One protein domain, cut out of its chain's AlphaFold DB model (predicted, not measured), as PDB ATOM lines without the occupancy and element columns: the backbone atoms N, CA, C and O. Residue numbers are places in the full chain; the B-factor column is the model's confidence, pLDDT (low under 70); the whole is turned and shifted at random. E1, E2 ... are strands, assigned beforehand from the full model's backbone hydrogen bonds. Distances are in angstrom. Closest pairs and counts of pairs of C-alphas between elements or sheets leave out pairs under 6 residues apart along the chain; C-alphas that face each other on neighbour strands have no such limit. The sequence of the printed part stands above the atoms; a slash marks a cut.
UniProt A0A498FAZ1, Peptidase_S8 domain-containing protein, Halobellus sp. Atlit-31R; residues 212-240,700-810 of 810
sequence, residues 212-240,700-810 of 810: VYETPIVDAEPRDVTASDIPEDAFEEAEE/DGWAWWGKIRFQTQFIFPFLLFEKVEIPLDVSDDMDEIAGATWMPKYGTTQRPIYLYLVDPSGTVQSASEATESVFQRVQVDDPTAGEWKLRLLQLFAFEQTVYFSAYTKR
ATOM      1  N   VAL A 212      -0.097 -19.484  14.767       93.44
ATOM      2  CA  VAL A 212      -0.311 -18.033  14.851       93.44
ATOM      3  C   VAL A 212      -0.851 -17.716  16.236       93.44
ATOM      4  O   VAL A 212      -1.857 -18.288  16.652       93.44
ATOM      5  N   TYR A 213      -0.202 -16.785  16.915       95.06
ATOM      6  CA  TYR A 213      -0.733 -16.101  18.083       95.06
ATOM      7  C   TYR A 213      -1.261 -14.738  17.657       95.06
ATOM      8  O   TYR A 213      -0.642 -14.087  16.810       95.06
ATOM      9  N   GLU A 214      -2.368 -14.295  18.243       95.00
ATOM     10  CA  GLU A 214      -2.924 -12.963  18.002       95.00
ATOM     11  C   GLU A 214      -3.494 -12.330  19.270       95.00
ATOM     12  O   GLU A 214      -3.940 -13.025  20.181       95.00
ATOM     13  N   THR A 215      -3.461 -10.998  19.341       93.88
ATOM     14  CA  THR A 215      -4.026 -10.233  20.459       93.88
ATOM     15  C   THR A 215      -4.325  -8.786  20.046       93.88
ATOM     16  O   THR A 215      -3.469  -8.138  19.432       93.88
ATOM     17  N   PRO A 216      -5.498  -8.222  20.382       93.69
ATOM     18  CA  PRO A 216      -5.655  -6.775  20.464       93.69
ATOM     19  C   PRO A 216      -4.729  -6.190  21.540       93.69
ATOM     20  O   PRO A 216      -4.641  -6.709  22.650       93.69
ATOM     21  N   ILE A 217      -4.067  -5.076  21.231       93.75
ATOM     22  CA  ILE A 217      -3.195  -4.347  22.162       93.75
ATOM     23  C   ILE A 217      -3.835  -2.991  22.486       93.75
ATOM     24  O   ILE A 217      -4.334  -2.310  21.585       93.75
ATOM     25  N   VAL A 218      -3.822  -2.601  23.764       91.94
ATOM     26  CA  VAL A 218      -4.246  -1.273  24.241       91.94
ATOM     27  C   VAL A 218      -3.263  -0.785  25.304       91.94
ATOM     28  O   VAL A 218      -3.032  -1.499  26.277       91.94
ATOM     29  N   ASP A 219      -2.693   0.414  25.143       89.75
ATOM     30  CA  ASP A 219      -1.628   0.947  26.019       89.75
ATOM     31  C   ASP A 219      -0.448  -0.052  26.231       89.75
ATOM     32  O   ASP A 219       0.135  -0.144  27.311       89.75
ATOM     33  N   ALA A 220      -0.083  -0.803  25.181       93.75
ATOM     34  CA  ALA A 220       0.848  -1.950  25.145       93.75
ATOM     35  C   ALA A 220       0.394  -3.240  25.867       93.75
ATOM     36  O   ALA A 220       1.036  -4.284  25.706       93.75
ATOM     37  N   GLU A 221      -0.704  -3.219  26.621       90.25
ATOM     38  CA  GLU A 221      -1.243  -4.402  27.299       90.25
ATOM     39  C   GLU A 221      -1.948  -5.326  26.283       90.25
ATOM     40  O   GLU A 221      -2.848  -4.858  25.573       90.25
ATOM     41  N   PRO A 222      -1.572  -6.618  26.189       88.38
ATOM     42  CA  PRO A 222      -2.292  -7.580  25.364       88.38
ATOM     43  C   PRO A 222      -3.660  -7.887  25.992       88.38
ATOM     44  O   PRO A 222      -3.809  -7.952  27.213       88.38
ATOM     45  N   ARG A 223      -4.672  -8.077  25.151       87.50
ATOM     46  CA  ARG A 223      -6.050  -8.423  25.525       87.50
ATOM     47  C   ARG A 223      -6.462  -9.671  24.761       87.50
ATOM     48  O   ARG A 223      -6.139  -9.775  23.586       87.50
ATOM     49  N   ASP A 224      -7.188 -10.584  25.400       82.00
ATOM     50  CA  ASP A 224      -7.825 -11.732  24.737       82.00
ATOM     51  C   ASP A 224      -6.879 -12.485  23.768       82.00
ATOM     52  O   ASP A 224      -7.168 -12.610  22.577       82.00
ATOM     53  N   VAL A 225      -5.705 -12.914  24.257       85.56
ATOM     54  CA  VAL A 225      -4.711 -13.612  23.422       85.56
ATOM     55  C   VAL A 225      -5.290 -14.940  22.934       85.56
ATOM     56  O   VAL A 225      -5.808 -15.720  23.730       85.56
ATOM     57  N   THR A 226      -5.170 -15.226  21.639       84.62
ATOM     58  CA  THR A 226      -5.546 -16.529  21.074       84.62
ATOM     59  C   THR A 226      -4.372 -17.180  20.345       84.62
ATOM     60  O   THR A 226      -3.405 -16.518  19.963       84.62
ATOM     61  N   ALA A 227      -4.450 -18.501  20.173       87.69
ATOM     62  CA  ALA A 227      -3.499 -19.296  19.407       87.69
ATOM     63  C   ALA A 227      -4.254 -20.216  18.438       87.69
ATOM     64  O   ALA A 227      -5.261 -20.825  18.806       87.69
ATOM     65  N   SER A 228      -3.770 -20.340  17.203       86.62
ATOM     66  CA  SER A 228      -4.369 -21.206  16.182       86.62
ATOM     67  C   SER A 228      -3.317 -21.865  15.290       86.62
ATOM     68  O   SER A 228      -2.293 -21.264  14.960       86.62
ATOM     69  N   ASP A 229      -3.569 -23.110  14.885       87.94
ATOM     70  CA  ASP A 229      -2.740 -23.802  13.898       87.94
ATOM     71  C   ASP A 229      -2.928 -23.179  12.507       87.94
ATOM     72  O   ASP A 229      -4.053 -22.997  12.033       87.94
ATOM     73  N   ILE A 230      -1.823 -22.932  11.803       85.19
ATOM     74  CA  ILE A 230      -1.828 -22.630  10.370       85.19
ATOM     75  C   ILE A 230      -2.203 -23.927   9.639       85.19
ATOM     76  O   ILE A 230      -1.452 -24.906   9.723       85.19
ATOM     77  N   PRO A 231      -3.336 -23.970   8.918       79.12
ATOM     78  CA  PRO A 231      -3.822 -25.205   8.325       79.12
ATOM     79  C   PRO A 231      -2.925 -25.648   7.160       79.12
ATOM     80  O   PRO A 231      -2.302 -24.827   6.486       79.12
ATOM     81  N   GLU A 232      -2.868 -26.958   6.897       79.31
ATOM     82  CA  GLU A 232      -2.006 -27.525   5.844       79.31
ATOM     83  C   GLU A 232      -2.287 -26.937   4.447       79.31
ATOM     84  O   GLU A 232      -1.378 -26.872   3.625       79.31
ATOM     85  N   ASP A 233      -3.514 -26.479   4.171       80.69
ATOM     86  CA  ASP A 233      -3.900 -25.870   2.892       80.69
ATOM     87  C   ASP A 233      -3.535 -24.380   2.760       80.69
ATOM     88  O   ASP A 233      -3.650 -23.829   1.666       80.69
ATOM     89  N   ALA A 234      -3.008 -23.742   3.812       85.12
ATOM     90  CA  ALA A 234      -2.345 -22.441   3.695       85.12
ATOM     91  C   ALA A 234      -0.953 -22.542   3.038       85.12
ATOM     92  O   ALA A 234      -0.416 -21.520   2.600       85.12
ATOM     93  N   PHE A 235      -0.374 -23.748   2.965       86.56
ATOM     94  CA  PHE A 235       0.898 -24.045   2.304       86.56
ATOM     95  C   PHE A 235       0.635 -24.488   0.854       86.56
ATOM     96  O   PHE A 235       0.123 -25.579   0.602       86.56
ATOM     97  N   GLU A 236       1.002 -23.656  -0.122       84.38
ATOM     98  CA  GLU A 236       0.765 -23.926  -1.548       84.38
ATOM     99  C   GLU A 236       2.064 -23.886  -2.374       84.38
ATOM    100  O   GLU A 236       2.972 -23.091  -2.115       84.38
ATOM    101  N   GLU A 237       2.126 -24.693  -3.441       77.25
ATOM    102  CA  GLU A 237       3.141 -24.549  -4.495       77.25
ATOM    103  C   GLU A 237       2.893 -23.238  -5.265       77.25
ATOM    104  O   GLU A 237       1.800 -23.007  -5.788       77.25
ATOM    105  N   ALA A 238       3.902 -22.373  -5.360       70.12
ATOM    106  CA  ALA A 238       3.816 -21.156  -6.157       70.12
ATOM    107  C   ALA A 238       4.220 -21.434  -7.618       70.12
ATOM    108  O   ALA A 238       5.337 -21.861  -7.908       70.12
ATOM    109  N   GLU A 239       3.315 -21.151  -8.563       63.34
ATOM    110  CA  GLU A 239       3.549 -21.364 -10.006       63.34
ATOM    111  C   GLU A 239       4.563 -20.372 -10.628       63.34
ATOM    112  O   GLU A 239       4.990 -20.541 -11.777       63.34
ATOM    113  N   GLU A 240       4.936 -19.317  -9.900       63.31
ATOM    114  CA  GLU A 240       5.820 -18.254 -10.380       63.31
ATOM    115  C   GLU A 240       7.295 -18.675 -10.349       63.31
ATOM    116  O   GLU A 240       7.795 -19.233  -9.377       63.31
ATOM    117  N   ASP A 700      -1.179   0.279  20.479       95.06
ATOM    118  CA  ASP A 700      -2.619   0.246  20.248       95.06
ATOM    119  C   ASP A 700      -2.918  -0.325  18.863       95.06
ATOM    120  O   ASP A 700      -2.308   0.093  17.876       95.06
ATOM    121  N   GLY A 701      -3.867  -1.262  18.794       94.94
ATOM    122  CA  GLY A 701      -4.241  -1.964  17.566       94.94
ATOM    123  C   GLY A 701      -4.332  -3.469  17.798       94.94
ATOM    124  O   GLY A 701      -4.947  -3.905  18.768       94.94
ATOM    125  N   TRP A 702      -3.732  -4.257  16.912       95.94
ATOM    126  CA  TRP A 702      -3.610  -5.715  17.022       95.94
ATOM    127  C   TRP A 702      -2.178  -6.144  16.732       95.94
ATOM    128  O   TRP A 702      -1.490  -5.477  15.963       95.94
ATOM    129  N   ALA A 703      -1.749  -7.273  17.290       97.00
ATOM    130  CA  ALA A 703      -0.515  -7.946  16.904       97.00
ATOM    131  C   ALA A 703      -0.756  -9.422  16.587       97.00
ATOM    132  O   ALA A 703      -1.569 -10.079  17.233       97.00
ATOM    133  N   TRP A 704       0.023  -9.931  15.632       97.69
ATOM    134  CA  TRP A 704       0.103 -11.338  15.251       97.69
ATOM    135  C   TRP A 704       1.558 -11.783  15.246       97.69
ATOM    136  O   TRP A 704       2.426 -11.044  14.776       97.69
ATOM    137  N   TRP A 705       1.846 -12.995  15.709       97.94
ATOM    138  CA  TRP A 705       3.195 -13.555  15.652       97.94
ATOM    139  C   TRP A 705       3.201 -15.072  15.611       97.94
ATOM    140  O   TRP A 705       2.198 -15.739  15.843       97.94
ATOM    141  N   GLY A 706       4.363 -15.631  15.299       95.94
ATOM    142  CA  GLY A 706       4.521 -17.064  15.160       95.94
ATOM    143  C   GLY A 706       5.762 -17.405  14.359       95.94
ATOM    144  O   GLY A 706       6.558 -16.548  13.963       95.94
ATOM    145  N   LYS A 707       5.922 -18.693  14.082       94.81
ATOM    146  CA  LYS A 707       6.957 -19.161  13.167       94.81
ATOM    147  C   LYS A 707       6.428 -20.281  12.299       94.81
ATOM    148  O   LYS A 707       5.763 -21.195  12.779       94.81
ATOM    149  N   ILE A 708       6.772 -20.229  11.023       92.69
ATOM    150  CA  ILE A 708       6.456 -21.279  10.061       92.69
ATOM    151  C   ILE A 708       7.677 -22.152   9.807       92.69
ATOM    152  O   ILE A 708       8.820 -21.697   9.916       92.69
ATOM    153  N   ARG A 709       7.432 -23.401   9.418       89.56
ATOM    154  CA  ARG A 709       8.434 -24.281   8.822       89.56
ATOM    155  C   ARG A 709       7.989 -24.671   7.418       89.56
ATOM    156  O   ARG A 709       7.041 -25.438   7.273       89.56
ATOM    157  N   PHE A 710       8.711 -24.174   6.415       84.69
ATOM    158  CA  PHE A 710       8.581 -24.637   5.032       84.69
ATOM    159  C   PHE A 710       8.953 -26.122   4.954       84.69
ATOM    160  O   PHE A 710       9.971 -26.530   5.528       84.69
ATOM    161  N   GLN A 711       8.120 -26.928   4.292       68.62
ATOM    162  CA  GLN A 711       8.220 -28.395   4.331       68.62
ATOM    163  C   GLN A 711       8.764 -29.022   3.040       68.62
ATOM    164  O   GLN A 711       9.112 -30.208   3.034       68.62
ATOM    165  N   THR A 712       8.846 -28.275   1.935       62.50
ATOM    166  CA  THR A 712       9.135 -28.872   0.626       62.50
ATOM    167  C   THR A 712      10.568 -29.392   0.530       62.50
ATOM    168  O   THR A 712      11.548 -28.648   0.563       62.50
ATOM    169  N   GLN A 713      10.690 -30.703   0.316       55.56
ATOM    170  CA  GLN A 713      11.941 -31.341  -0.078       55.56
ATOM    171  C   GLN A 713      12.161 -31.199  -1.589       55.56
ATOM    172  O   GLN A 713      11.262 -31.452  -2.389       55.56
ATOM    173  N   PHE A 714      13.382 -30.848  -1.986       54.41
ATOM    174  CA  PHE A 714      13.798 -30.674  -3.380       54.41
ATOM    175  C   PHE A 714      13.471 -31.883  -4.288       54.41
ATOM    176  O   PHE A 714      14.111 -32.936  -4.208       54.41
ATOM    177  N   ILE A 715      12.526 -31.714  -5.226       54.56
ATOM    178  CA  ILE A 715      12.180 -32.726  -6.240       54.56
ATOM    179  C   ILE A 715      12.901 -32.420  -7.562       54.56
ATOM    180  O   ILE A 715      12.373 -31.766  -8.463       54.56
ATOM    181  N   PHE A 716      14.119 -32.947  -7.713       51.00
ATOM    182  CA  PHE A 716      14.873 -32.844  -8.969       51.00
ATOM    183  C   PHE A 716      14.042 -33.362 -10.167       51.00
ATOM    184  O   PHE A 716      13.517 -34.479 -10.094       51.00
ATOM    185  N   PRO A 717      13.948 -32.634 -11.302       54.56
ATOM    186  CA  PRO A 717      14.749 -31.474 -11.707       54.56
ATOM    187  C   PRO A 717      14.045 -30.108 -11.561       54.56
ATOM    188  O   PRO A 717      14.430 -29.166 -12.255       54.56
ATOM    189  N   PHE A 718      12.992 -29.987 -10.750       55.06
ATOM    190  CA  PHE A 718      12.204 -28.756 -10.653       55.06
ATOM    191  C   PHE A 718      12.545 -27.973  -9.381       55.06
ATOM    192  O   PHE A 718      12.572 -28.527  -8.286       55.06
ATOM    193  N   LEU A 719      12.793 -26.670  -9.539       56.00
ATOM    194  CA  LEU A 719      12.723 -25.731  -8.424       56.00
ATOM    195  C   LEU A 719      11.249 -25.573  -8.061       56.00
ATOM    196  O   LEU A 719      10.468 -25.102  -8.888       56.00
ATOM    197  N   LEU A 720      10.898 -26.024  -6.861       62.78
ATOM    198  CA  LEU A 720       9.604 -25.777  -6.245       62.78
ATOM    199  C   LEU A 720       9.727 -24.525  -5.375       62.78
ATOM    200  O   LEU A 720      10.710 -24.364  -4.646       62.78
ATOM    201  N   PHE A 721       8.726 -23.666  -5.498       73.44
ATOM    202  CA  PHE A 721       8.523 -22.468  -4.700       73.44
ATOM    203  C   PHE A 721       7.356 -22.765  -3.756       73.44
ATOM    204  O   PHE A 721       6.337 -23.289  -4.203       73.44
ATOM    205  N   GLU A 722       7.490 -22.460  -2.471       82.94
ATOM    206  CA  GLU A 722       6.452 -22.709  -1.460       82.94
ATOM    207  C   GLU A 722       6.000 -21.358  -0.907       82.94
ATOM    208  O   GLU A 722       6.836 -20.530  -0.536       82.94
ATOM    209  N   LYS A 723       4.689 -21.108  -0.885       89.00
ATOM    210  CA  LYS A 723       4.110 -19.915  -0.257       89.00
ATOM    211  C   LYS A 723       3.222 -20.300   0.921       89.00
ATOM    212  O   LYS A 723       2.588 -21.351   0.904       89.00
ATOM    213  N   VAL A 724       3.148 -19.401   1.897       92.56
ATOM    214  CA  VAL A 724       2.235 -19.474   3.041       92.56
ATOM    215  C   VAL A 724       1.452 -18.172   3.114       92.56
ATOM    216  O   VAL A 724       2.049 -17.101   3.000       92.56
ATOM    217  N   GLU A 725       0.134 -18.243   3.286       94.00
ATOM    218  CA  GLU A 725      -0.724 -17.076   3.517       94.00
ATOM    219  C   GLU A 725      -1.314 -17.127   4.929       94.00
ATOM    220  O   GLU A 725      -2.123 -17.998   5.232       94.00
ATOM    221  N   ILE A 726      -0.911 -16.183   5.781       95.12
ATOM    222  CA  ILE A 726      -1.431 -16.026   7.144       95.12
ATOM    223  C   ILE A 726      -2.537 -14.960   7.109       95.12
ATOM    224  O   ILE A 726      -2.248 -13.845   6.663       95.12
ATOM    225  N   PRO A 727      -3.782 -15.265   7.525       94.56
ATOM    226  CA  PRO A 727      -4.853 -14.273   7.594       94.56
ATOM    227  C   PRO A 727      -4.585 -13.262   8.716       94.56
ATOM    228  O   PRO A 727      -4.063 -13.625   9.766       94.56
ATOM    229  N   LEU A 728      -4.942 -11.999   8.482       95.56
ATOM    230  CA  LEU A 728      -4.864 -10.896   9.440       95.56
ATOM    231  C   LEU A 728      -6.194 -10.129   9.395       95.56
ATOM    232  O   LEU A 728      -6.482  -9.455   8.403       95.56
ATOM    233  N   ASP A 729      -7.017 -10.229  10.438       94.75
ATOM    234  CA  ASP A 729      -8.317  -9.551  10.476       94.75
ATOM    235  C   ASP A 729      -8.165  -8.070  10.863       94.75
ATOM    236  O   ASP A 729      -7.894  -7.713  12.009       94.75
ATOM    237  N   VAL A 730      -8.358  -7.175   9.889       95.88
ATOM    238  CA  VAL A 730      -8.229  -5.722  10.079       95.88
ATOM    239  C   VAL A 730      -9.596  -5.102  10.359       95.88
ATOM    240  O   VAL A 730     -10.505  -5.163   9.528       95.88
ATOM    241  N   SER A 731      -9.741  -4.464  11.520       91.69
ATOM    242  CA  SER A 731     -10.947  -3.715  11.890       91.69
ATOM    243  C   SER A 731     -11.068  -2.367  11.166       91.69
ATOM    244  O   SER A 731     -10.100  -1.855  10.608       91.69
ATOM    245  N   ASP A 732     -12.252  -1.749  11.227       88.75
ATOM    246  CA  ASP A 732     -12.448  -0.353  10.806       88.75
ATOM    247  C   ASP A 732     -11.535   0.622  11.588       88.75
ATOM    248  O   ASP A 732     -11.193   0.380  12.749       88.75
ATOM    249  N   ASP A 733     -11.214   1.762  10.966       85.69
ATOM    250  CA  ASP A 733     -10.475   2.891  11.555       85.69
ATOM    251  C   ASP A 733      -9.078   2.535  12.132       85.69
ATOM    252  O   ASP A 733      -8.758   2.945  13.253       85.69
ATOM    253  N   MET A 734      -8.266   1.778  11.378       93.75
ATOM    254  CA  MET A 734      -6.823   1.579  11.619       93.75
ATOM    255  C   MET A 734      -5.988   2.539  10.752       93.75
ATOM    256  O   MET A 734      -6.301   2.731   9.577       93.75
ATOM    257  N   ASP A 735      -4.907   3.082  11.312       94.19
ATOM    258  CA  ASP A 735      -3.983   4.008  10.635       94.19
ATOM    259  C   ASP A 735      -2.924   3.262   9.795       94.19
ATOM    260  O   ASP A 735      -2.425   3.787   8.800       94.19
ATOM    261  N   GLU A 736      -2.565   2.033  10.183       94.94
ATOM    262  CA  GLU A 736      -1.475   1.259   9.573       94.94
ATOM    263  C   GLU A 736      -1.730  -0.252   9.696       94.94
ATOM    264  O   GLU A 736      -2.263  -0.711  10.709       94.94
ATOM    265  N   ILE A 737      -1.287  -1.030   8.706       96.62
ATOM    266  CA  ILE A 737      -0.979  -2.463   8.836       96.62
ATOM    267  C   ILE A 737       0.470  -2.700   8.413       96.62
ATOM    268  O   ILE A 737       0.902  -2.251   7.351       96.62
ATOM    269  N   ALA A 738       1.222  -3.434   9.224       96.56
ATOM    270  CA  ALA A 738       2.619  -3.756   8.977       96.56
ATOM    271  C   ALA A 738       2.891  -5.243   9.195       96.56
ATOM    272  O   ALA A 738       2.257  -5.894  10.021       96.56
ATOM    273  N   GLY A 739       3.875  -5.772   8.472       96.88
ATOM    274  CA  GLY A 739       4.354  -7.140   8.635       96.88
ATOM    275  C   GLY A 739       5.866  -7.212   8.494       96.88
ATOM    276  O   GLY A 739       6.459  -6.471   7.709       96.88
ATOM    277  N   ALA A 740       6.495  -8.116   9.234       97.19
ATOM    278  CA  ALA A 740       7.917  -8.395   9.163       97.19
ATOM    279  C   ALA A 740       8.198  -9.891   9.285       97.19
ATOM    280  O   ALA A 740       7.431 -10.653   9.878       97.19
ATOM    281  N   THR A 741       9.344 -10.305   8.754       96.56
ATOM    282  CA  THR A 741       9.891 -11.645   8.968       96.56
ATOM    283  C   THR A 741      11.352 -11.577   9.354       96.56
ATOM    284  O   THR A 741      12.069 -10.668   8.943       96.56
ATOM    285  N   TRP A 742      11.807 -12.580  10.097       96.06
ATOM    286  CA  TRP A 742      13.222 -12.838  10.326       96.06
ATOM    287  C   TRP A 742      13.532 -14.326  10.140       96.06
ATOM    288  O   TRP A 742      12.714 -15.196  10.455       96.06
ATOM    289  N   MET A 743      14.723 -14.630   9.623       92.19
ATOM    290  CA  MET A 743      15.193 -16.005   9.473       92.19
ATOM    291  C   MET A 743      16.691 -16.137   9.786       92.19
ATOM    292  O   MET A 743      17.497 -15.340   9.300       92.19
ATOM    293  N   PRO A 744      17.107 -17.170  10.539       85.62
ATOM    294  CA  PRO A 744      18.522 -17.438  10.756       85.62
ATOM    295  C   PRO A 744      19.192 -17.871   9.443       85.62
ATOM    296  O   PRO A 744      18.759 -18.827   8.796       85.62
ATOM    297  N   LYS A 745      20.290 -17.205   9.064       81.69
ATOM    298  CA  LYS A 745      21.167 -17.679   7.980       81.69
ATOM    299  C   LYS A 745      21.978 -18.880   8.472       81.69
ATOM    300  O   LYS A 745      22.632 -18.801   9.510       81.69
ATOM    301  N   TYR A 746      21.976 -19.969   7.705       69.81
ATOM    302  CA  TYR A 746      22.784 -21.164   7.967       69.81
ATOM    303  C   TYR A 746      23.898 -21.275   6.920       69.81
ATOM    304  O   TYR A 746      23.621 -21.324   5.723       69.81
ATOM    305  N   GLY A 747      25.157 -21.334   7.361       70.12
ATOM    306  CA  GLY A 747      26.314 -21.446   6.467       70.12
ATOM    307  C   GLY A 747      26.592 -20.181   5.641       70.12
ATOM    308  O   GLY A 747      26.498 -19.056   6.143       70.12
ATOM    309  N   THR A 748      27.002 -20.374   4.383       68.31
ATOM    310  CA  THR A 748      27.463 -19.315   3.464       68.31
ATOM    311  C   THR A 748      26.360 -18.785   2.541       68.31
ATOM    312  O   THR A 748      26.320 -17.582   2.279       68.31
ATOM    313  N   THR A 749      25.451 -19.647   2.078       69.25
ATOM    314  CA  THR A 749      24.379 -19.315   1.123       69.25
ATOM    315  C   THR A 749      23.153 -18.734   1.831       69.25
ATOM    316  O   THR A 749      22.596 -19.360   2.733       69.25
ATOM    317  N   GLN A 750      22.691 -17.553   1.409       75.56
ATOM    318  CA  GLN A 750      21.418 -17.002   1.886       75.56
ATOM    319  C   GLN A 750      20.238 -17.762   1.262       75.56
ATOM    320  O   GLN A 750      20.279 -18.137   0.093       75.56
ATOM    321  N   ARG A 751      19.179 -17.988   2.044       80.81
ATOM    322  CA  ARG A 751      17.942 -18.641   1.591       80.81
ATOM    323  C   ARG A 751      16.791 -17.628   1.640       80.81
ATOM    324  O   ARG A 751      16.169 -17.475   2.695       80.81
ATOM    325  N   PRO A 752      16.558 -16.882   0.547       83.31
ATOM    326  CA  PRO A 752      15.670 -15.730   0.565       83.31
ATOM    327  C   PRO A 752      14.197 -16.116   0.714       83.31
ATOM    328  O   PRO A 752      13.703 -17.051   0.076       83.31
ATOM    329  N   ILE A 753      13.511 -15.322   1.531       88.75
ATOM    330  CA  ILE A 753      12.059 -15.288   1.688       88.75
ATOM    331  C   ILE A 753      11.587 -13.923   1.205       88.75
ATOM    332  O   ILE A 753      12.175 -12.916   1.597       88.75
ATOM    333  N   TYR A 754      10.542 -13.884   0.387       92.12
ATOM    334  CA  TYR A 754       9.827 -12.657   0.038       92.12
ATOM    335  C   TYR A 754       8.580 -12.507   0.912       92.12
ATOM    336  O   TYR A 754       8.011 -13.504   1.369       92.12
ATOM    337  N   LEU A 755       8.177 -11.263   1.158       95.19
ATOM    338  CA  LEU A 755       7.068 -10.908   2.041       95.19
ATOM    339  C   LEU A 755       6.107  -9.953   1.335       95.19
ATOM    340  O   LEU A 755       6.553  -8.999   0.699       95.19
ATOM    341  N   TYR A 756       4.803 -10.179   1.477       96.00
ATOM    342  CA  TYR A 756       3.766  -9.346   0.870       96.00
ATOM    343  C   TYR A 756       2.602  -9.102   1.831       96.00
ATOM    344  O   TYR A 756       2.209 -10.009   2.566       96.00
ATOM    345  N   LEU A 757       1.999  -7.915   1.742       97.25
ATOM    346  CA  LEU A 757       0.658  -7.643   2.268       97.25
ATOM    347  C   LEU A 757      -0.351  -7.697   1.120       97.25
ATOM    348  O   LEU A 757      -0.220  -6.974   0.128       97.25
ATOM    349  N   VAL A 758      -1.349  -8.566   1.262       97.69
ATOM    350  CA  VAL A 758      -2.436  -8.768   0.296       97.69
ATOM    351  C   VAL A 758      -3.741  -8.281   0.914       97.69
ATOM    352  O   VAL A 758      -4.075  -8.674   2.029       97.69
ATOM    353  N   ASP A 759      -4.468  -7.435   0.190       97.69
ATOM    354  CA  ASP A 759      -5.732  -6.857   0.649       97.69
ATOM    355  C   ASP A 759      -6.924  -7.839   0.537       97.69
ATOM    356  O   ASP A 759      -6.823  -8.865  -0.149       97.69
ATOM    357  N   PRO A 760      -8.100  -7.506   1.113       97.50
ATOM    358  CA  PRO A 760      -9.307  -8.336   1.021       97.50
ATOM    359  C   PRO A 760      -9.869  -8.529  -0.403       97.50
ATOM    360  O   PRO A 760     -10.826  -9.280  -0.597       97.50
ATOM    361  N   SER A 761      -9.324  -7.850  -1.423       96.81
ATOM    362  CA  SER A 761      -9.650  -8.094  -2.836       96.81
ATOM    363  C   SER A 761      -8.735  -9.135  -3.499       96.81
ATOM    364  O   SER A 761      -8.999  -9.540  -4.634       96.81
ATOM    365  N   GLY A 762      -7.679  -9.575  -2.805       94.81
ATOM    366  CA  GLY A 762      -6.623 -10.440  -3.328       94.81
ATOM    367  C   GLY A 762      -5.492  -9.685  -4.038       94.81
ATOM    368  O   GLY A 762      -4.708 -10.308  -4.759       94.81
ATOM    369  N   THR A 763      -5.399  -8.362  -3.874       96.69
ATOM    370  CA  THR A 763      -4.377  -7.521  -4.517       96.69
ATOM    371  C   THR A 763      -3.191  -7.306  -3.578       96.69
ATOM    372  O   THR A 763      -3.370  -6.922  -2.427       96.69
ATOM    373  N   VAL A 764      -1.965  -7.524  -4.065       96.44
ATOM    374  CA  VAL A 764      -0.734  -7.162  -3.338       96.44
ATOM    375  C   VAL A 764      -0.634  -5.637  -3.265       96.44
ATOM    376  O   VAL A 764      -0.609  -4.985  -4.309       96.44
ATOM    377  N   GLN A 765      -0.562  -5.087  -2.051       96.50
ATOM    378  CA  GLN A 765      -0.453  -3.643  -1.803       96.50
ATOM    379  C   GLN A 765       0.966  -3.215  -1.402       96.50
ATOM    380  O   GLN A 765       1.403  -2.143  -1.808       96.50
ATOM    381  N   SER A 766       1.706  -4.067  -0.682       95.38
ATOM    382  CA  SER A 766       3.117  -3.850  -0.321       95.38
ATOM    383  C   SER A 766       3.914  -5.152  -0.462       95.38
ATOM    384  O   SER A 766       3.356  -6.246  -0.317       95.38
ATOM    385  N   ALA A 767       5.201  -5.038  -0.795       94.06
ATOM    386  CA  ALA A 767       6.079  -6.151  -1.152       94.06
ATOM    387  C   ALA A 767       7.532  -5.886  -0.729       94.06
ATOM    388  O   ALA A 767       8.047  -4.788  -0.928       94.06
ATOM    389  N   SER A 768       8.212  -6.914  -0.220       92.75
ATOM    390  CA  SER A 768       9.627  -6.867   0.154       92.75
ATOM    391  C   SER A 768      10.359  -8.113  -0.328       92.75
ATOM    392  O   SER A 768      10.073  -9.235   0.096       92.75
ATOM    393  N   GLU A 769      11.315  -7.893  -1.231       90.25
ATOM    394  CA  GLU A 769      11.963  -8.931  -2.043       90.25
ATOM    395  C   GLU A 769      13.504  -8.895  -1.917       90.25
ATOM    396  O   GLU A 769      14.243  -9.210  -2.851       90.25
ATOM    397  N   ALA A 770      14.030  -8.464  -0.764       86.94
ATOM    398  CA  ALA A 770      15.468  -8.280  -0.565       86.94
ATOM    399  C   ALA A 770      16.196  -9.629  -0.399       86.94
ATOM    400  O   ALA A 770      16.221 -10.194   0.695       86.94
ATOM    401  N   THR A 771      16.811 -10.142  -1.469       82.31
ATOM    402  CA  THR A 771      17.420 -11.490  -1.508       82.31
ATOM    403  C   THR A 771      18.580 -11.700  -0.532       82.31
ATOM    404  O   THR A 771      18.743 -12.793   0.003       82.31
ATOM    405  N   GLU A 772      19.380 -10.663  -0.283       79.81
ATOM    406  CA  GLU A 772      20.544 -10.715   0.613       79.81
ATOM    407  C   GLU A 772      20.171 -10.497   2.095       79.81
ATOM    408  O   GLU A 772      21.024 -10.606   2.974       79.81
ATOM    409  N   SER A 773      18.911 -10.174   2.412       86.56
ATOM    410  CA  SER A 773      18.490  -9.837   3.778       86.56
ATOM    411  C   SER A 773      18.125 -11.067   4.618       86.56
ATOM    412  O   SER A 773      17.545 -12.028   4.114       86.56
ATOM    413  N   VAL A 774      18.404 -11.004   5.927       90.38
ATOM    414  CA  VAL A 774      17.887 -11.945   6.949       90.38
ATOM    415  C   VAL A 774      16.582 -11.472   7.593       90.38
ATOM    416  O   VAL A 774      16.070 -12.120   8.502       90.38
ATOM    417  N   PHE A 775      15.998 -10.392   7.077       94.50
ATOM    418  CA  PHE A 775      14.653  -9.945   7.418       94.50
ATOM    419  C   PHE A 775      13.940  -9.317   6.213       94.50
ATOM    420  O   PHE A 775      14.587  -8.796   5.304       94.50
ATOM    421  N   GLN A 776      12.611  -9.332   6.220       94.38
ATOM    422  CA  GLN A 776      11.781  -8.521   5.323       94.38
ATOM    423  C   GLN A 776      10.845  -7.650   6.165       94.38
ATOM    424  O   GLN A 776      10.517  -8.020   7.294       94.38
ATOM    425  N   ARG A 777      10.374  -6.529   5.610       94.50
ATOM    426  CA  ARG A 777       9.316  -5.702   6.206       94.50
ATOM    427  C   ARG A 777       8.425  -5.115   5.112       94.50
ATOM    428  O   ARG A 777       8.908  -4.784   4.041       94.50
ATOM    429  N   VAL A 778       7.132  -5.002   5.386       95.75
ATOM    430  CA  VAL A 778       6.089  -4.445   4.508       95.75
ATOM    431  C   VAL A 778       5.128  -3.585   5.333       95.75
ATOM    432  O   VAL A 778       5.041  -3.766   6.552       95.75
ATOM    433  N   GLN A 779       4.440  -2.638   4.694       95.62
ATOM    434  CA  GLN A 779       3.491  -1.727   5.349       95.62
ATOM    435  C   GLN A 779       2.450  -1.195   4.368       95.62
ATOM    436  O   GLN A 779       2.762  -0.970   3.203       95.62
ATOM    437  N   VAL A 780       1.239  -0.941   4.857       95.38
ATOM    438  CA  VAL A 780       0.225  -0.138   4.172       95.38
ATOM    439  C   VAL A 780      -0.400   0.829   5.177       95.38
ATOM    440  O   VAL A 780      -0.875   0.406   6.229       95.38
ATOM    441  N   ASP A 781      -0.409   2.116   4.835       94.50
ATOM    442  CA  ASP A 781      -1.104   3.165   5.590       94.50
ATOM    443  C   ASP A 781      -2.600   3.197   5.204       94.50
ATOM    444  O   ASP A 781      -2.953   2.872   4.065       94.50
ATOM    445  N   ASP A 782      -3.478   3.614   6.124       94.62
ATOM    446  CA  ASP A 782      -4.944   3.677   5.950       94.62
ATOM    447  C   ASP A 782      -5.588   2.365   5.393       94.62
ATOM    448  O   ASP A 782      -6.349   2.414   4.410       94.62
ATOM    449  N   PRO A 783      -5.306   1.161   5.942       96.19
ATOM    450  CA  PRO A 783      -5.808  -0.096   5.383       96.19
ATOM    451  C   PRO A 783      -7.338  -0.225   5.429       96.19
ATOM    452  O   PRO A 783      -8.007   0.126   6.399       96.19
ATOM    453  N   THR A 784      -7.919  -0.815   4.381       95.88
ATOM    454  CA  THR A 784      -9.349  -1.159   4.364       95.88
ATOM    455  C   THR A 784      -9.654  -2.308   5.316       95.88
ATOM    456  O   THR A 784      -8.975  -3.330   5.251       95.88
ATOM    457  N   ALA A 785     -10.730  -2.205   6.098       96.50
ATOM    458  CA  ALA A 785     -11.194  -3.295   6.952       96.50
ATOM    459  C   ALA A 785     -11.521  -4.589   6.173       96.50
ATOM    460  O   ALA A 785     -12.021  -4.543   5.042       96.50
ATOM    461  N   GLY A 786     -11.280  -5.736   6.812       96.62
ATOM    462  CA  GLY A 786     -11.478  -7.086   6.279       96.62
ATOM    463  C   GLY A 786     -10.271  -8.005   6.501       96.62
ATOM    464  O   GLY A 786      -9.265  -7.590   7.069       96.62
ATOM    465  N   GLU A 787     -10.374  -9.242   6.014       96.38
ATOM    466  CA  GLU A 787      -9.293 -10.239   6.044       96.38
ATOM    467  C   GLU A 787      -8.172  -9.826   5.071       96.38
ATOM    468  O   GLU A 787      -8.316  -9.923   3.847       96.38
ATOM    469  N   TRP A 788      -7.059  -9.339   5.615       97.56
ATOM    470  CA  TRP A 788      -5.789  -9.198   4.902       97.56
ATOM    471  C   TRP A 788      -5.003 -10.504   4.972       97.56
ATOM    472  O   TRP A 788      -5.322 -11.401   5.750       97.56
ATOM    473  N   LYS A 789      -3.937 -10.611   4.177       97.00
ATOM    474  CA  LYS A 789      -3.010 -11.742   4.263       97.00
ATOM    475  C   LYS A 789      -1.559 -11.298   4.273       97.00
ATOM    476  O   LYS A 789      -1.120 -10.574   3.374       97.00
ATOM    477  N   LEU A 790      -0.800 -11.815   5.234       97.31
ATOM    478  CA  LEU A 790       0.656 -11.803   5.208       97.31
ATOM    479  C   LEU A 790       1.126 -13.019   4.407       97.31
ATOM    480  O   LEU A 790       1.038 -14.156   4.871       97.31
ATOM    481  N   ARG A 791       1.595 -12.793   3.176       96.19
ATOM    482  CA  ARG A 791       2.111 -13.864   2.314       96.19
ATOM    483  C   ARG A 791       3.627 -13.944   2.431       96.19
ATOM    484  O   ARG A 791       4.322 -12.988   2.092       96.19
ATOM    485  N   LEU A 792       4.125 -15.108   2.833       94.44
ATOM    486  CA  LEU A 792       5.541 -15.467   2.809       94.44
ATOM    487  C   LEU A 792       5.790 -16.375   1.599       94.44
ATOM    488  O   LEU A 792       4.986 -17.264   1.326       94.44
ATOM    489  N   LEU A 793       6.892 -16.175   0.879       90.88
ATOM    490  CA  LEU A 793       7.259 -16.966  -0.302       90.88
ATOM    491  C   LEU A 793       8.729 -17.388  -0.227       90.88
ATOM    492  O   LEU A 793       9.615 -16.536  -0.195       90.88
ATOM    493  N   GLN A 794       8.995 -18.694  -0.240       86.62
ATOM    494  CA  GLN A 794      10.343 -19.254  -0.289       86.62
ATOM    495  C   GLN A 794      10.774 -19.516  -1.737       86.62
ATOM    496  O   GLN A 794      10.085 -20.203  -2.492       86.62
ATOM    497  N   LEU A 795      11.957 -19.013  -2.116       74.94
ATOM    498  CA  LEU A 795      12.454 -19.113  -3.498       74.94
ATOM    499  C   LEU A 795      13.114 -20.450  -3.864       74.94
ATOM    500  O   LEU A 795      13.406 -20.698  -5.031       74.94
ATOM    501  N   PHE A 796      13.369 -21.308  -2.877       70.50
ATOM    502  CA  PHE A 796      13.990 -22.614  -3.071       70.50
ATOM    503  C   PHE A 796      13.498 -23.596  -2.007       70.50
ATOM    504  O   PHE A 796      13.718 -23.350  -0.825       70.50
ATOM    505  N   ALA A 797      12.915 -24.717  -2.434       64.75
ATOM    506  CA  ALA A 797      12.478 -25.821  -1.577       64.75
ATOM    507  C   ALA A 797      13.601 -26.413  -0.697       64.75
ATOM    508  O   ALA A 797      14.309 -27.350  -1.088       64.75
ATOM    509  N   PHE A 798      13.731 -25.861   0.509       71.50
ATOM    510  CA  PHE A 798      14.586 -26.338   1.589       71.50
ATOM    511  C   PHE A 798      13.852 -26.171   2.918       71.50
ATOM    512  O   PHE A 798      13.239 -25.133   3.156       71.50
ATOM    513  N   GLU A 799      14.015 -27.117   3.843       80.12
ATOM    514  CA  GLU A 799      13.507 -26.934   5.203       80.12
ATOM    515  C   GLU A 799      14.134 -25.687   5.847       80.12
ATOM    516  O   GLU A 799      15.362 -25.551   5.930       80.12
ATOM    517  N   GLN A 800      13.280 -24.758   6.277       85.69
ATOM    518  CA  GLN A 800      13.664 -23.503   6.913       85.69
ATOM    519  C   GLN A 800      12.577 -23.052   7.881       85.69
ATOM    520  O   GLN A 800      11.392 -23.077   7.552       85.69
ATOM    521  N   THR A 801      13.000 -22.602   9.062       91.12
ATOM    522  CA  THR A 801      12.122 -21.909  10.010       91.12
ATOM    523  C   THR A 801      12.184 -20.409   9.738       91.12
ATOM    524  O   THR A 801      13.279 -19.862   9.590       91.12
ATOM    525  N   VAL A 802      11.027 -19.753   9.675       94.62
ATOM    526  CA  VAL A 802      10.901 -18.300   9.497       94.62
ATOM    527  C   VAL A 802       9.959 -17.772  10.563       94.62
ATOM    528  O   VAL A 802       8.845 -18.270  10.703       94.62
ATOM    529  N   TYR A 803      10.420 -16.778  11.313       97.50
ATOM    530  CA  TYR A 803       9.632 -16.075  12.317       97.50
ATOM    531  C   TYR A 803       8.914 -14.922  11.630       97.50
ATOM    532  O   TYR A 803       9.506 -14.259  10.772       97.50
ATOM    533  N   PHE A 804       7.660 -14.682  11.992       97.81
ATOM    534  CA  PHE A 804       6.887 -13.551  11.498       97.81
ATOM    535  C   PHE A 804       6.289 -12.773  12.666       97.81
ATOM    536  O   PHE A 804       6.014 -13.317  13.734       97.81
ATOM    537  N   SER A 805       6.084 -11.485  12.435       97.75
ATOM    538  CA  SER A 805       5.328 -10.608  13.317       97.75
ATOM    539  C   SER A 805       4.581  -9.601  12.443       97.75
ATOM    540  O   SER A 805       5.108  -9.165  11.416       97.75
ATOM    541  N   ALA A 806       3.358  -9.247  12.808       97.94
ATOM    542  CA  ALA A 806       2.561  -8.221  12.145       97.94
ATOM    543  C   ALA A 806       1.792  -7.398  13.180       97.94
ATOM    544  O   ALA A 806       1.508  -7.891  14.269       97.94
ATOM    545  N   TYR A 807       1.442  -6.160  12.835       96.31
ATOM    546  CA  TYR A 807       0.530  -5.344  13.635       96.31
ATOM    547  C   TYR A 807      -0.469  -4.584  12.765       96.31
ATOM    548  O   TYR A 807      -0.198  -4.289  11.599       96.31
ATOM    549  N   THR A 808      -1.586  -4.185  13.369       96.38
ATOM    550  CA  THR A 808      -2.294  -2.956  12.993       96.38
ATOM    551  C   THR A 808      -2.040  -1.882  14.042       96.38
ATOM    552  O   THR A 808      -1.730  -2.194  15.192       96.38
ATOM    553  N   LYS A 809      -2.148  -0.615  13.641       91.81
ATOM    554  CA  LYS A 809      -1.938   0.542  14.515       91.81
ATOM    555  C   LYS A 809      -3.147   1.473  14.505       91.81
ATOM    556  O   LYS A 809      -3.832   1.579  13.485       91.81
ATOM    557  N   ARG A 810      -3.366   2.166  15.622       85.31
ATOM    558  CA  ARG A 810      -4.418   3.170  15.824       85.31
ATOM    559  C   ARG A 810      -3.891   4.470  16.451       85.31
ATOM    560  O   ARG A 810      -2.711   4.475  16.865       85.31
TER     561      ARG A 810
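This is residues 212 to 240 and 700 to 810 of the 810 residues of the protein "Peptidase_S8 domain-containing protein" of Halobellus sp. Atlit-31R (UniProt A0A498FAZ1). Two strongly twisted antiparallel sheets lie face to face as a sandwich, the six strands E2 E1 E4 E11 E6 E9 over the five strands E3 E5 E10 E7 E8. Edge strands E9 and E8 come together along one side, while E2 and E3 are apart along the other and are joined by a tight link. The printed part has 140 residues with eleven named strands, E1 to E11 in chain order, and no named helix; the class is all strand. It is compact, with a radius of gyration of the C-alphas of 15.3 A, yet elongated in outline, spanning 49 by 29 by 28 A.

In the larger sheet, E4, residues 701 to 710, is 28.9 A long and begins at C-alpha 701 (-4.241, -1.964, 17.566). E11, residues 800 to 809, is 29.7 A long and ends at C-alpha 809 (-1.938, 0.542, 14.515). E1, residues 212 to 218, begins at C-alpha 212 (-0.311, -18.033, 14.851). E2 has residues 226 to 229, E6 residues 736 to 742 and E9 residues 775 to 781. In the other sheet, E5, residues 722 to 730, is 25.2 A long, and E10, residues 786 to 794, is 25.8 A. E3 has residues 235 to 237, E7 residues 753 to 758 and E8 residues 764 to 768.

In the larger sheet E4 and E11 are antiparallel at 168 degrees, with N 704 and O 806 2.9 A apart, within hydrogen-bond range. E11 and E6 have N 740 and O 805 at 2.8 A, and E6 and E9 have N 778 and O 739 at 2.8 A. E1 and E4 have N 213 and O 705 at 2.8 A; E1 and E2, a hairpin, have N 212 and O 228 at 2.8 A. In the other sheet E5 and E10 have N 728 and O 788 at 2.8 A, E10 and E7 N 756 and O 791 at 2.9 A, E7 and E8, a hairpin, N 768 and O 755 at 2.8 A, and E3 and E5 N 723 and O 236 at 2.9 A. The sheets' facing parts are 9.7 A centre to centre, their strands at 25 degrees. The closest C-alphas of E8 and E9, Ser 766 and Val 778, are 5.7 A apart. E4 with E11, E5 with E10, E6 with E9 and E7 with E8 form a jelly roll, one long hairpin wound over both sheets.

The C-alphas farthest apart, Asp 219 and Pro 717, are 52.4 A apart. Residues 241 to 699 are not printed, and C-alphas 240 and 700 are 36.8 A apart across this cut. The link E4 to E5 is long, with 11 residues. Mean pLDDT of the printed part is 87.4; 16 residues are under 70, among them 711 to 720.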